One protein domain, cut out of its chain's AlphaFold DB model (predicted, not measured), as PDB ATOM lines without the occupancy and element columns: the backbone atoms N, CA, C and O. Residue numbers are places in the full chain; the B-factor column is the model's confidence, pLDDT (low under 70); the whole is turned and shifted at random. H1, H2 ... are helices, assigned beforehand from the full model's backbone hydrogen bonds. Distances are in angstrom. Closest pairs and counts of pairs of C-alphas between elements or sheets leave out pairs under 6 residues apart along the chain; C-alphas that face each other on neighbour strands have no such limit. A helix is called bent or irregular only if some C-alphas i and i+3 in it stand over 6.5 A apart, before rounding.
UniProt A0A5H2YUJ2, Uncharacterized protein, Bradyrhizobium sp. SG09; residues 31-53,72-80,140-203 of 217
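Overview. This is residues 31 to 53, 72 to 80 and 140 to 203 of the 217 residues of an uncharacterized protein of Bradyrhizobium sp. SG09 (UniProt A0A5H2YUJ2). The long, kinked helix H1 and the bent helix H3 run side by side in opposite ways, and with the shorter H4 and H5 and the links between them they form a small body of helices. Far from this body the short helix H2, residues 72 to 80, stands free, and it makes the length of the whole. The printed part has 96 residues with five named helices, H1 to H5 in chain order, and no named strand; the class is all helix. The whole is only just loose, close to extended, with a radius of gyration of the C-alphas of 18.5 A and spans of 73 by 27 by 21 A.

Arrangement. Begin with H1, residues 31 to 53, which has a kink of 32 degrees near residue 42. Next look at H3, residues 140 to 161: by its hydrogen bonds it was assigned as one helix, but it is bent, with C-alphas 150 and 153 6.9 A apart, and its arms H3a, residues 140 to 150, and H3b, residues 153 to 161, stand at a shallow tilt of 29 degrees. With residues 43 to 50 alone H1 touches H3a, the closest C-alphas being those of Gln 46 and Leu 150 at 5.9 A; they run opposite ways at a shallow tilt of 32 degrees, only just short of steep. With residues 39 to 43 alone H1 only just touches H3b, with 3 pairs of C-alphas within 8 A, the closest those of Ile 43 and Pro 154 at 7.1 A; they run opposite ways at a shallow tilt of 5 degrees. H4, residues 173 to 183, and H1 are near each other, with 6 pairs of C-alphas within 10 A. H5, residues 194 to 203, and H3b touch only at their ends, and only just, with 3 pairs of C-alphas within 8 A; the closest are those of Leu 156 and Ala 201 at 6.9 A, and the tilt is steep at 65 degrees. H4 and H5 are close but not clearly touching, about perpendicular at 74 degrees, with the C-alphas of Lys 174 and Ser 194 closest at 5.6 A. H2, residues 72 to 80, touches no helix. In H2, H3a, H3b, H4 and H5 every O i to N i+4 pair is within hydrogen-bond range; in H1 17 of 19 are.

Along the chain. Find C-alpha 31 at (42.351, 13.970, 22.948); from there H1 runs 34.0 A to C-alpha 53. H2 measures 12.0 A, H3a 15.1 A, H3b 12.4 A and H4 15.5 A. Find C-alpha 140, where H3a begins, at (16.165, 27.612, -1.231). H5 runs 14.4 A and ends with C-alpha 203 at (13.545, 22.646, 19.969).

Size, cuts and confidence. The two C-alphas farthest apart are those of Phe 31 and Val 80, at 73.9 A. Without H2 the body spans 34 by 27 by 21 A. Look for two cuts: residues 54 to 71 are not printed, with C-alphas 53 and 72 30.2 A apart, and residues 81 to 139 are not printed, with C-alphas 80 and 140 37.4 A apart. The link from H3 to H4 is long, with 11 residues, and that from H4 to H5 is short, with 10. The mean pLDDT of the printed part is 85.9, and no printed residue is under 70.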
ATOM      1  N   PHE A  31      43.177  15.179  22.946       84.62
ATOM      2  CA  PHE A  31      42.351  13.970  22.948       84.62
ATOM      3  C   PHE A  31      40.914  14.297  22.552       84.62
ATOM      4  O   PHE A  31      40.338  13.607  21.709       84.62
ATOM      5  N   VAL A  32      40.360  15.386  23.093       83.88
ATOM      6  CA  VAL A  32      39.025  15.862  22.698       83.88
ATOM      7  C   VAL A  32      39.015  16.236  21.218       83.88
ATOM      8  O   VAL A  32      38.091  15.857  20.509       83.88
ATOM      9  N   LEU A  33      40.060  16.905  20.718       86.38
ATOM     10  CA  LEU A  33      40.197  17.223  19.294       86.38
ATOM     11  C   LEU A  33      40.214  15.969  18.416       86.38
ATOM     12  O   LEU A  33      39.565  15.957  17.372       86.38
ATOM     13  N   HIS A  34      40.917  14.913  18.829       85.94
ATOM     14  CA  HIS A  34      40.971  13.663  18.072       85.94
ATOM     15  C   HIS A  34      39.592  12.996  17.955       85.94
ATOM     16  O   HIS A  34      39.167  12.658  16.851       85.94
ATOM     17  N   VAL A  35      38.866  12.861  19.071       87.12
ATOM     18  CA  VAL A  35      37.518  12.259  19.076       87.12
ATOM     19  C   VAL A  35      36.526  13.138  18.310       87.12
ATOM     20  O   VAL A  35      35.732  12.646  17.510       87.12
ATOM     21  N   LEU A  36      36.595  14.453  18.512       87.62
ATOM     22  CA  LEU A  36      35.738  15.413  17.830       87.62
ATOM     23  C   LEU A  36      35.964  15.394  16.314       87.62
ATOM     24  O   LEU A  36      35.001  15.492  15.560       87.62
ATOM     25  N   LYS A  37      37.214  15.233  15.864       88.88
ATOM     26  CA  LYS A  37      37.546  15.094  14.442       88.88
ATOM     27  C   LYS A  37      36.855  13.874  13.829       88.88
ATOM     28  O   LYS A  37      36.217  14.029  12.797       88.88
ATOM     29  N   GLN A  38      36.901  12.716  14.493       86.44
ATOM     30  CA  GLN A  38      36.210  11.504  14.029       86.44
ATOM     31  C   GLN A  38      34.687  11.696  13.958       86.44
ATOM     32  O   GLN A  38      34.055  11.337  12.970       86.44
ATOM     33  N   ASP A  39      34.080  12.313  14.977       87.06
ATOM     34  CA  ASP A  39      32.636  12.582  14.964       87.06
ATOM     35  C   ASP A  39      32.239  13.593  13.861       87.06
ATOM     36  O   ASP A  39      31.130  13.533  13.317       87.06
ATOM     37  N   LEU A  40      33.137  14.520  13.508       91.88
ATOM     38  CA  LEU A  40      32.927  15.500  12.442       91.88
ATOM     39  C   LEU A  40      32.990  14.889  11.037       91.88
ATOM     40  O   LEU A  40      32.296  15.401  10.157       91.88
ATOM     41  N   GLU A  41      33.719  13.790  10.821       89.38
ATOM     42  CA  GLU A  41      33.773  13.081   9.526       89.38
ATOM     43  C   GLU A  41      32.374  12.640   9.062       89.38
ATOM     44  O   GLU A  41      32.032  12.725   7.881       89.38
ATOM     45  N   TYR A  42      31.500  12.245   9.996       86.81
ATOM     46  CA  TYR A  42      30.113  11.919   9.664       86.81
ATOM     47  C   TYR A  42      29.357  13.134   9.105       86.81
ATOM     48  O   TYR A  42      28.655  13.030   8.097       86.81
ATOM     49  N   ILE A  43      29.503  14.299   9.744       89.56
ATOM     50  CA  ILE A  43      28.850  15.547   9.316       89.56
ATOM     51  C   ILE A  43      29.447  16.032   7.990       89.56
ATOM     52  O   ILE A  43      28.714  16.497   7.116       89.56
ATOM     53  N   GLU A  44      30.755  15.868   7.808       90.56
ATOM     54  CA  GLU A  44      31.465  16.144   6.562       90.56
ATOM     55  C   GLU A  44      30.902  15.329   5.401       90.56
ATOM     56  O   GLU A  44      30.575  15.897   4.355       90.56
ATOM     57  N   HIS A  45      30.705  14.026   5.610       87.31
ATOM     58  CA  HIS A  45      30.119  13.134   4.620       87.31
ATOM     59  C   HIS A  45      28.684  13.551   4.254       87.31
ATOM     60  O   HIS A  45      28.331  13.595   3.073       87.31
ATOM     61  N   GLN A  46      27.848  13.932   5.231       82.75
ATOM     62  CA  GLN A  46      26.502  14.446   4.931       82.75
ATOM     63  C   GLN A  46      26.541  15.783   4.176       82.75
ATOM     64  O   GLN A  46      25.770  15.987   3.235       82.75
ATOM     65  N   GLY A  47      27.460  16.679   4.544       83.00
ATOM     66  CA  GLY A  47      27.690  17.937   3.836       83.00
ATOM     67  C   GLY A  47      28.140  17.713   2.391       83.00
ATOM     68  O   GLY A  47      27.638  18.376   1.486       83.00
ATOM     69  N   ALA A  48      29.024  16.741   2.154       84.12
ATOM     70  CA  ALA A  48      29.472  16.365   0.817       84.12
ATOM     71  C   ALA A  48      28.309  15.867  -0.049       84.12
ATOM     72  O   ALA A  48      28.125  16.371  -1.154       84.12
ATOM     73  N   ARG A  49      27.453  14.979   0.478       79.25
ATOM     74  CA  ARG A  49      26.247  14.515  -0.234       79.25
ATOM     75  C   ARG A  49      25.321  15.665  -0.623       79.25
ATOM     76  O   ARG A  49      24.798  15.680  -1.735       79.25
ATOM     77  N   PHE A  50      25.134  16.639   0.271       81.75
ATOM     78  CA  PHE A  50      24.360  17.841  -0.031       81.75
ATOM     79  C   PHE A  50      24.990  18.661  -1.168       81.75
ATOM     80  O   PHE A  50      24.268  19.093  -2.062       81.75
ATOM     81  N   ARG A  51      26.320  18.845  -1.169       81.12
ATOM     82  CA  ARG A  51      27.036  19.583  -2.226       81.12
ATOM     83  C   ARG A  51      26.983  18.867  -3.576       81.12
ATOM     84  O   ARG A  51      26.657  19.507  -4.570       81.12
ATOM     85  N   THR A  52      27.217  17.555  -3.627       77.12
ATOM     86  CA  THR A  52      27.104  16.770  -4.872       77.12
ATOM     87  C   THR A  52      25.703  16.889  -5.473       77.12
ATOM     88  O   THR A  52      25.559  17.201  -6.653       77.12
ATOM     89  N   ALA A  53      24.663  16.795  -4.638       72.69
ATOM     90  CA  ALA A  53      23.272  16.963  -5.058       72.69
ATOM     91  C   ALA A  53      22.900  18.394  -5.510       72.69
ATOM     92  O   ALA A  53      21.757  18.618  -5.919       72.69
ATOM     93  N   ARG A  72       3.555  28.977 -22.415       82.31
ATOM     94  CA  ARG A  72       3.136  29.658 -23.655       82.31
ATOM     95  C   ARG A  72       2.649  28.673 -24.715       82.31
ATOM     96  O   ARG A  72       1.662  28.960 -25.375       82.31
ATOM     97  N   MET A  73       3.331  27.537 -24.872       76.75
ATOM     98  CA  MET A  73       2.909  26.494 -25.816       76.75
ATOM     99  C   MET A  73       1.562  25.889 -25.417       76.75
ATOM    100  O   MET A  73       0.727  25.673 -26.285       76.75
ATOM    101  N   LEU A  74       1.324  25.680 -24.117       78.31
ATOM    102  CA  LEU A  74       0.039  25.207 -23.606       78.31
ATOM    103  C   LEU A  74      -1.087  26.206 -23.912       78.31
ATOM    104  O   LEU A  74      -2.075  25.819 -24.522       78.31
ATOM    105  N   ALA A  75      -0.897  27.489 -23.585       80.19
ATOM    106  CA  ALA A  75      -1.887  28.530 -23.874       80.19
ATOM    107  C   ALA A  75      -2.186  28.652 -25.379       80.19
ATOM    108  O   ALA A  75      -3.339  28.779 -25.778       80.19
ATOM    109  N   LEU A  76      -1.156  28.556 -26.226       76.25
ATOM    110  CA  LEU A  76      -1.327  28.569 -27.679       76.25
ATOM    111  C   LEU A  76      -2.060  27.313 -28.186       76.25
ATOM    112  O   LEU A  76      -2.847  27.410 -29.120       76.25
ATOM    113  N   SER A  77      -1.836  26.150 -27.564       71.88
ATOM    114  CA  SER A  77      -2.540  24.897 -27.897       71.88
ATOM    115  C   SER A  77      -4.021  24.967 -27.537       71.88
ATOM    116  O   SER A  77      -4.859  24.476 -28.290       71.88
ATOM    117  N   GLU A  78      -4.353  25.617 -26.421       75.69
ATOM    118  CA  GLU A  78      -5.736  25.883 -26.012       75.69
ATOM    119  C   GLU A  78      -6.442  26.880 -26.951       75.69
ATOM    120  O   GLU A  78      -7.642  26.748 -27.182       75.69
ATOM    121  N   GLU A  79      -5.716  27.855 -27.511       78.06
ATOM    122  CA  GLU A  79      -6.270  28.906 -28.382       78.06
ATOM    123  C   GLU A  79      -6.418  28.472 -29.852       78.06
ATOM    124  O   GLU A  79      -7.423  28.782 -30.492       78.06
ATOM    125  N   VAL A  80      -5.427  27.762 -30.397       72.31
ATOM    126  CA  VAL A  80      -5.348  27.408 -31.830       72.31
ATOM    127  C   VAL A  80      -5.843  25.978 -32.106       72.31
ATOM    128  O   VAL A  80      -6.174  25.648 -33.245       72.31
ATOM    129  N   THR A 140      15.271  27.308  -2.356       70.12
ATOM    130  CA  THR A 140      16.165  27.612  -1.231       70.12
ATOM    131  C   THR A 140      15.569  27.200   0.124       70.12
ATOM    132  O   THR A 140      16.315  26.926   1.061       70.12
ATOM    133  N   LYS A 141      14.234  27.128   0.244       71.62
ATOM    134  CA  LYS A 141      13.543  26.703   1.471       71.62
ATOM    135  C   LYS A 141      13.805  25.231   1.797       71.62
ATOM    136  O   LYS A 141      14.193  24.934   2.925       71.62
ATOM    137  N   TYR A 142      13.642  24.334   0.827       70.25
ATOM    138  CA  TYR A 142      13.894  22.903   1.019       70.25
ATOM    139  C   TYR A 142      15.384  22.633   1.239       70.25
ATOM    140  O   TYR A 142      15.745  21.938   2.183       70.25
ATOM    141  N   ARG A 143      16.266  23.325   0.512       80.06
ATOM    142  CA  ARG A 143      17.718  23.217   0.738       80.06
ATOM    143  C   ARG A 143      18.146  23.664   2.140       80.06
ATOM    144  O   ARG A 143      18.966  23.007   2.772       80.06
ATOM    145  N   ARG A 144      17.550  24.732   2.685       83.94
ATOM    146  CA  ARG A 144      17.764  25.136   4.091       83.94
ATOM    147  C   ARG A 144      17.251  24.090   5.083       83.94
ATOM    148  O   ARG A 144      17.848  23.924   6.146       83.94
ATOM    149  N   ARG A 145      16.157  23.394   4.757       84.25
ATOM    150  CA  ARG A 145      15.628  22.281   5.561       84.25
ATOM    151  C   ARG A 145      16.600  21.100   5.576       84.25
ATOM    152  O   ARG A 145      16.802  20.518   6.638       84.25
ATOM    153  N   ASP A 146      17.231  20.794   4.447       86.19
ATOM    154  CA  ASP A 146      18.244  19.737   4.362       86.19
ATOM    155  C   ASP A 146      19.493  20.104   5.161       86.19
ATOM    156  O   ASP A 146      19.928  19.315   5.993       86.19
ATOM    157  N   VAL A 147      20.008  21.334   5.018       88.69
ATOM    158  CA  VAL A 147      21.132  21.830   5.841       88.69
ATOM    159  C   VAL A 147      20.798  21.741   7.332       88.69
ATOM    160  O   VAL A 147      21.630  21.318   8.134       88.69
ATOM    161  N   ARG A 148      19.564  22.080   7.726       90.56
ATOM    162  CA  ARG A 148      19.112  21.909   9.110       90.56
ATOM    163  C   ARG A 148      19.241  20.449   9.570       90.56
ATOM    164  O   ARG A 148      19.869  20.204  10.595       90.56
ATOM    165  N   LYS A 149      18.665  19.500   8.829       89.19
ATOM    166  CA  LYS A 149      18.593  18.081   9.226       89.19
ATOM    167  C   LYS A 149      19.925  17.337   9.134       89.19
ATOM    168  O   LYS A 149      20.188  16.458   9.944       89.19
ATOM    169  N   LEU A 150      20.731  17.650   8.123       88.62
ATOM    170  CA  LEU A 150      21.958  16.921   7.804       88.62
ATOM    171  C   LEU A 150      23.189  17.499   8.496       88.62
ATOM    172  O   LEU A 150      24.153  16.774   8.719       88.62
ATOM    173  N   VAL A 151      23.161  18.792   8.831       91.62
ATOM    174  CA  VAL A 151      24.324  19.498   9.377       91.62
ATOM    175  C   VAL A 151      24.011  20.108  10.735       91.62
ATOM    176  O   VAL A 151      24.670  19.769  11.712       91.62
ATOM    177  N   VAL A 152      22.995  20.972  10.835       92.50
ATOM    178  CA  VAL A 152      22.764  21.746  12.069       92.50
ATOM    179  C   VAL A 152      22.346  20.867  13.243       92.50
ATOM    180  O   VAL A 152      22.968  20.936  14.298       92.50
ATOM    181  N   GLU A 153      21.309  20.044  13.084       92.56
ATOM    182  CA  GLU A 153      20.812  19.187  14.167       92.56
ATOM    183  C   GLU A 153      21.855  18.143  14.611       92.56
ATOM    184  O   GLU A 153      22.092  18.038  15.818       92.56
ATOM    185  N   PRO A 154      22.539  17.410  13.703       91.38
ATOM    186  CA  PRO A 154      23.620  16.506  14.093       91.38
ATOM    187  C   PRO A 154      24.755  17.226  14.817       91.38
ATOM    188  O   PRO A 154      25.243  16.730  15.830       91.38
ATOM    189  N   PHE A 155      25.131  18.421  14.355       93.50
ATOM    190  CA  PHE A 155      26.185  19.196  14.996       93.50
ATOM    191  C   PHE A 155      25.788  19.682  16.394       93.50
ATOM    192  O   PHE A 155      26.599  19.611  17.309       93.50
ATOM    193  N   LEU A 156      24.535  20.100  16.610       92.38
ATOM    194  CA  LEU A 156      24.039  20.441  17.950       92.38
ATOM    195  C   LEU A 156      24.080  19.237  18.903       92.38
ATOM    196  O   LEU A 156      24.472  19.394  20.058       92.38
ATOM    197  N   ARG A 157      23.730  18.031  18.427       91.12
ATOM    198  CA  ARG A 157      23.857  16.794  19.226       91.12
ATOM    199  C   ARG A 157      25.308  16.476  19.548       91.12
ATOM    200  O   ARG A 157      25.599  16.074  20.666       91.12
ATOM    201  N   LEU A 158      26.205  16.670  18.585       91.31
ATOM    202  CA  LEU A 158      27.640  16.481  18.768       91.31
ATOM    203  C   LEU A 158      28.198  17.482  19.788       91.31
ATOM    204  O   LEU A 158      28.912  17.080  20.698       91.31
ATOM    205  N   MET A 159      27.813  18.758  19.715       90.88
ATOM    206  CA  MET A 159      28.187  19.749  20.729       90.88
ATOM    207  C   MET A 159      27.702  19.339  22.124       90.88
ATOM    208  O   MET A 159      28.472  19.437  23.073       90.88
ATOM    209  N   ALA A 160      26.467  18.843  22.247       89.19
ATOM    210  CA  ALA A 160      25.939  18.346  23.517       89.19
ATOM    211  C   ALA A 160      26.676  17.090  24.016       89.19
ATOM    212  O   ALA A 160      26.989  17.010  25.196       89.19
ATOM    213  N   LYS A 161      27.008  16.141  23.126       89.31
ATOM    214  CA  LYS A 161      27.785  14.923  23.437       89.31
ATOM    215  C   LYS A 161      29.156  15.244  24.046       89.31
ATOM    216  O   LYS A 161      29.646  14.473  24.859       89.31
ATOM    217  N   HIS A 162      29.759  16.360  23.637       87.19
ATOM    218  CA  HIS A 162      31.084  16.816  24.077       87.19
ATOM    219  C   HIS A 162      31.028  17.949  25.115       87.19
ATOM    220  O   HIS A 162      32.018  18.652  25.307       87.19
ATOM    221  N   ASP A 163      29.867  18.179  25.743       86.31
ATOM    222  CA  ASP A 163      29.642  19.237  26.744       86.31
ATOM    223  C   ASP A 163      30.054  20.653  26.279       86.31
ATOM    224  O   ASP A 163      30.418  21.541  27.061       86.31
ATOM    225  N   ILE A 164      29.972  20.908  24.970       86.56
ATOM    226  CA  ILE A 164      30.336  22.193  24.378       86.56
ATOM    227  C   ILE A 164      29.170  23.167  24.529       86.56
ATOM    228  O   ILE A 164      28.206  23.172  23.761       86.56
ATOM    229  N   THR A 165      29.296  24.071  25.497       83.12
ATOM    230  CA  THR A 165      28.307  25.121  25.746       83.12
ATOM    231  C   THR A 165      28.612  26.404  24.971       83.12
ATOM    232  O   THR A 165      29.749  26.874  24.868       83.12
ATOM    233  N   THR A 166      27.560  27.009  24.415       84.69
ATOM    234  CA  THR A 166      27.649  28.300  23.721       84.69
ATOM    235  C   THR A 166      27.414  29.450  24.691       84.69
ATOM    236  O   THR A 166      26.461  29.414  25.466       84.69
ATOM    237  N   SER A 167      28.199  30.522  24.589       79.94
ATOM    238  CA  SER A 167      27.998  31.746  25.370       79.94
ATOM    239  C   SER A 167      28.013  32.971  24.462       79.94
ATOM    240  O   SER A 167      28.782  33.048  23.510       79.94
ATOM    241  N   ARG A 168      27.183  33.981  24.753       75.62
ATOM    242  CA  ARG A 168      27.091  35.182  23.896       75.62
ATOM    243  C   ARG A 168      28.419  35.935  23.744       75.62
ATOM    244  O   ARG A 168      28.598  36.614  22.741       75.62
ATOM    245  N   LYS A 169      29.317  35.841  24.732       74.12
ATOM    246  CA  LYS A 169      30.570  36.613  24.784       74.12
ATOM    247  C   LYS A 169      31.801  35.808  24.367       74.12
ATOM    248  O   LYS A 169      32.589  36.310  23.576       74.12
ATOM    249  N   GLN A 170      31.975  34.592  24.882       74.81
ATOM    250  CA  GLN A 170      33.203  33.817  24.658       74.81
ATOM    251  C   GLN A 170      33.065  32.822  23.505       74.81
ATOM    252  O   GLN A 170      33.998  32.666  22.726       74.81
ATOM    253  N   ARG A 171      31.894  32.188  23.355       79.94
ATOM    254  CA  ARG A 171      31.638  31.167  22.325       79.94
ATOM    255  C   ARG A 171      30.310  31.433  21.613       79.94
ATOM    256  O   ARG A 171      29.336  30.704  21.841       79.94
ATOM    257  N   PRO A 172      30.216  32.516  20.812       85.38
ATOM    258  CA  PRO A 172      28.958  32.886  20.186       85.38
ATOM    259  C   PRO A 172      28.542  31.804  19.194       85.38
ATOM    260  O   PRO A 172      29.279  31.518  18.252       85.38
ATOM    261  N   ARG A 173      27.337  31.254  19.369       88.31
ATOM    262  CA  ARG A 173      26.785  30.191  18.514       88.31
ATOM    263  C   ARG A 173      26.909  30.524  17.027       88.31
ATOM    264  O   ARG A 173      27.382  29.699  16.259       88.31
ATOM    265  N   LYS A 174      26.604  31.768  16.647       90.31
ATOM    266  CA  LYS A 174      26.789  32.260  15.277       90.31
ATOM    267  C   LYS A 174      28.205  32.008  14.737       90.31
ATOM    268  O   LYS A 174      28.328  31.466  13.652       90.31
ATOM    269  N   LYS A 175      29.259  32.347  15.493       90.75
ATOM    270  CA  LYS A 175      30.652  32.172  15.039       90.75
ATOM    271  C   LYS A 175      31.017  30.701  14.844       90.75
ATOM    272  O   LYS A 175      31.733  30.381  13.907       90.75
ATOM    273  N   ILE A 176      30.516  29.826  15.716       93.50
ATOM    274  CA  ILE A 176      30.733  28.378  15.614       93.50
ATOM    275  C   ILE A 176      30.088  27.842  14.334       93.50
ATOM    276  O   ILE A 176      30.732  27.136  13.566       93.50
ATOM    277  N   PHE A 177      28.830  28.208  14.084       94.81
ATOM    278  CA  PHE A 177      28.113  27.756  12.895       94.81
ATOM    279  C   PHE A 177      28.651  28.374  11.603       94.81
ATOM    280  O   PHE A 177      28.715  27.675  10.600       94.81
ATOM    281  N   ASP A 178      29.081  29.637  11.618       94.19
ATOM    282  CA  ASP A 178      29.744  30.254  10.466       94.19
ATOM    283  C   ASP A 178      31.020  29.469  10.104       94.19
ATOM    284  O   ASP A 178      31.175  29.082   8.948       94.19
ATOM    285  N   ALA A 179      31.856  29.122  11.094       94.12
ATOM    286  CA  ALA A 179      33.049  28.296  10.882       94.12
ATOM    287  C   ALA A 179      32.714  26.877  10.384       94.12
ATOM    288  O   ALA A 179      33.373  26.371   9.478       94.12
ATOM    289  N   LEU A 180      31.657  26.252  10.920       94.94
ATOM    290  CA  LEU A 180      31.167  24.954  10.445       94.94
ATOM    291  C   LEU A 180      30.744  25.023   8.974       94.94
ATOM    292  O   LEU A 180      31.113  24.164   8.179       94.94
ATOM    293  N   PHE A 181      29.960  26.036   8.602       94.69
ATOM    294  CA  PHE A 181      29.487  26.196   7.230       94.69
ATOM    295  C   PHE A 181      30.616  26.536   6.260       94.69
ATOM    296  O   PHE A 181      30.539  26.121   5.108       94.69
ATOM    297  N   ASP A 182      31.640  27.265   6.703       93.25
ATOM    298  CA  ASP A 182      32.821  27.546   5.891       93.25
ATOM    299  C   ASP A 182      33.646  26.275   5.655       93.25
ATOM    300  O   ASP A 182      33.986  25.991   4.509       93.25
ATOM    301  N   TRP A 183      33.886  25.461   6.691       93.94
ATOM    302  CA  TRP A 183      34.570  24.167   6.556       93.94
ATOM    303  C   TRP A 183      33.801  23.173   5.669       93.94
ATOM    304  O   TRP A 183      34.392  22.447   4.869       93.94
ATOM    305  N   LEU A 184      32.469  23.174   5.756       91.44
ATOM    306  CA  LEU A 184      31.593  22.375   4.894       91.44
ATOM    307  C   LEU A 184      31.286  23.038   3.545       91.44
ATOM    308  O   LEU A 184      30.478  22.496   2.792       91.44
ATOM    309  N   GLU A 185      31.863  24.200   3.241       90.62
ATOM    310  CA  GLU A 185      31.658  24.934   1.984       90.62
ATOM    311  C   GLU A 185      30.175  25.158   1.625       90.62
ATOM    312  O   GLU A 185      29.770  25.163   0.464       90.62
ATOM    313  N   ILE A 186      29.324  25.339   2.636       89.25
ATOM    314  CA  ILE A 186      27.900  25.610   2.428       89.25
ATOM    315  C   ILE A 186      27.748  27.077   2.038       89.25
ATOM    316  O   ILE A 186      28.101  27.976   2.803       89.25
ATOM    317  N   GLU A 187      27.183  27.344   0.864       86.94
ATOM    318  CA  GLU A 187      27.016  28.716   0.381       86.94
ATOM    319  C   GLU A 187      26.070  29.551   1.272       86.94
ATOM    320  O   GLU A 187      25.048  29.038   1.746       86.94
ATOM    321  N   PRO A 188      26.323  30.867   1.441       88.44
ATOM    322  CA  PRO A 188      25.537  31.740   2.319       88.44
ATOM    323  C   PRO A 188      24.019  31.710   2.100       88.44
ATOM    324  O   PRO A 188      23.260  31.778   3.065       88.44
ATOM    325  N   LYS A 189      23.541  31.554   0.856       85.56
ATOM    326  CA  LYS A 189      22.095  31.495   0.557       85.56
ATOM    327  C   LYS A 189      21.386  30.300   1.212       85.56
ATOM    328  O   LYS A 189      20.190  30.406   1.513       85.56
ATOM    329  N   TYR A 190      22.104  29.203   1.461       87.50
ATOM    330  CA  TYR A 190      21.578  27.979   2.072       87.50
ATOM    331  C   TYR A 190      21.799  27.918   3.587       87.50
ATOM    332  O   TYR A 190      21.198  27.072   4.249       87.50
ATOM    333  N   ARG A 191      22.613  28.819   4.153       89.81
ATOM    334  CA  ARG A 191      22.873  28.870   5.594       89.81
ATOM    335  C   ARG A 191      21.619  29.327   6.351       89.81
ATOM    336  O   ARG A 191      21.021  30.350   6.000       89.81
ATOM    337  N   PRO A 192      21.200  28.605   7.401       89.31
ATOM    338  CA  PRO A 192      20.215  29.108   8.349       89.31
ATOM    339  C   PRO A 192      20.705  30.389   9.033       89.31
ATOM    340  O   PRO A 192      21.895  30.568   9.281       89.31
ATOM    341  N   THR A 193      19.782  31.293   9.360       89.94
ATOM    342  CA  THR A 193      20.115  32.510  10.112       89.94
ATOM    343  C   THR A 193      20.445  32.174  11.567       89.94
ATOM    344  O   THR A 193      20.000  31.153  12.091       89.94
ATOM    345  N   SER A 194      21.150  33.072  12.263       87.19
ATOM    346  CA  SER A 194      21.422  32.911  13.702       87.19
ATOM    347  C   SER A 194      20.140  32.686  14.514       87.19
ATOM    348  O   SER A 194      20.121  31.828  15.387       87.19
ATOM    349  N   ALA A 195      19.060  33.407  14.195       87.56
ATOM    350  CA  ALA A 195      17.771  33.246  14.867       87.56
ATOM    351  C   ALA A 195      17.159  31.855  14.626       87.56
ATOM    352  O   ALA A 195      16.628  31.252  15.556       87.56
ATOM    353  N   ASN A 196      17.277  31.315  13.407       88.44
ATOM    354  CA  ASN A 196      16.808  29.965  13.100       88.44
ATOM    355  C   ASN A 196      17.630  28.908  13.842       88.44
ATOM    356  O   ASN A 196      17.060  27.955  14.355       88.44
ATOM    357  N   ILE A 197      18.950  29.081  13.927       89.88
ATOM    358  CA  ILE A 197      19.831  28.175  14.679       89.88
ATOM    359  C   ILE A 197      19.462  28.187  16.166       89.88
ATOM    360  O   ILE A 197      19.376  27.128  16.782       89.88
ATOM    361  N   ASP A 198      19.191  29.363  16.737       88.06
ATOM    362  CA  ASP A 198      18.743  29.479  18.126       88.06
ATOM    363  C   ASP A 198      17.382  28.811  18.358       88.06
ATOM    364  O   ASP A 198      17.193  28.169  19.390       88.06
ATOM    365  N   ALA A 199      16.448  28.932  17.410       88.38
ATOM    366  CA  ALA A 199      15.161  28.243  17.473       88.38
ATOM    367  C   ALA A 199      15.334  26.715  17.422       88.38
ATOM    368  O   ALA A 199      14.798  26.020  18.280       88.38
ATOM    369  N   ILE A 200      16.150  26.207  16.490       89.12
ATOM    370  CA  ILE A 200      16.458  24.773  16.371       89.12
ATOM    371  C   ILE A 200      17.097  24.255  17.664       89.12
ATOM    372  O   ILE A 200      16.687  23.220  18.174       89.12
ATOM    373  N   ALA A 201      18.058  24.987  18.233       86.94
ATOM    374  CA  ALA A 201      18.702  24.594  19.483       86.94
ATOM    375  C   ALA A 201      17.693  24.444  20.636       86.94
ATOM    376  O   ALA A 201      17.752  23.455  21.356       86.94
ATOM    377  N   ARG A 202      16.728  25.366  20.766       86.31
ATOM    378  CA  ARG A 202      15.666  25.289  21.791       86.31
ATOM    379  C   ARG A 202      14.688  24.136  21.568       86.31
ATOM    380  O   ARG A 202      14.198  23.566  22.536       86.31
ATOM    381  N   GLU A 203      14.380  23.809  20.313       86.81
ATOM    382  CA  GLU A 203      13.545  22.646  19.969       86.81
ATOM    383  C   GLU A 203      14.217  21.322  20.366       86.81
ATOM    384  O   GLU A 203      13.531  20.332  20.608       86.81
TER     385      GLU A 203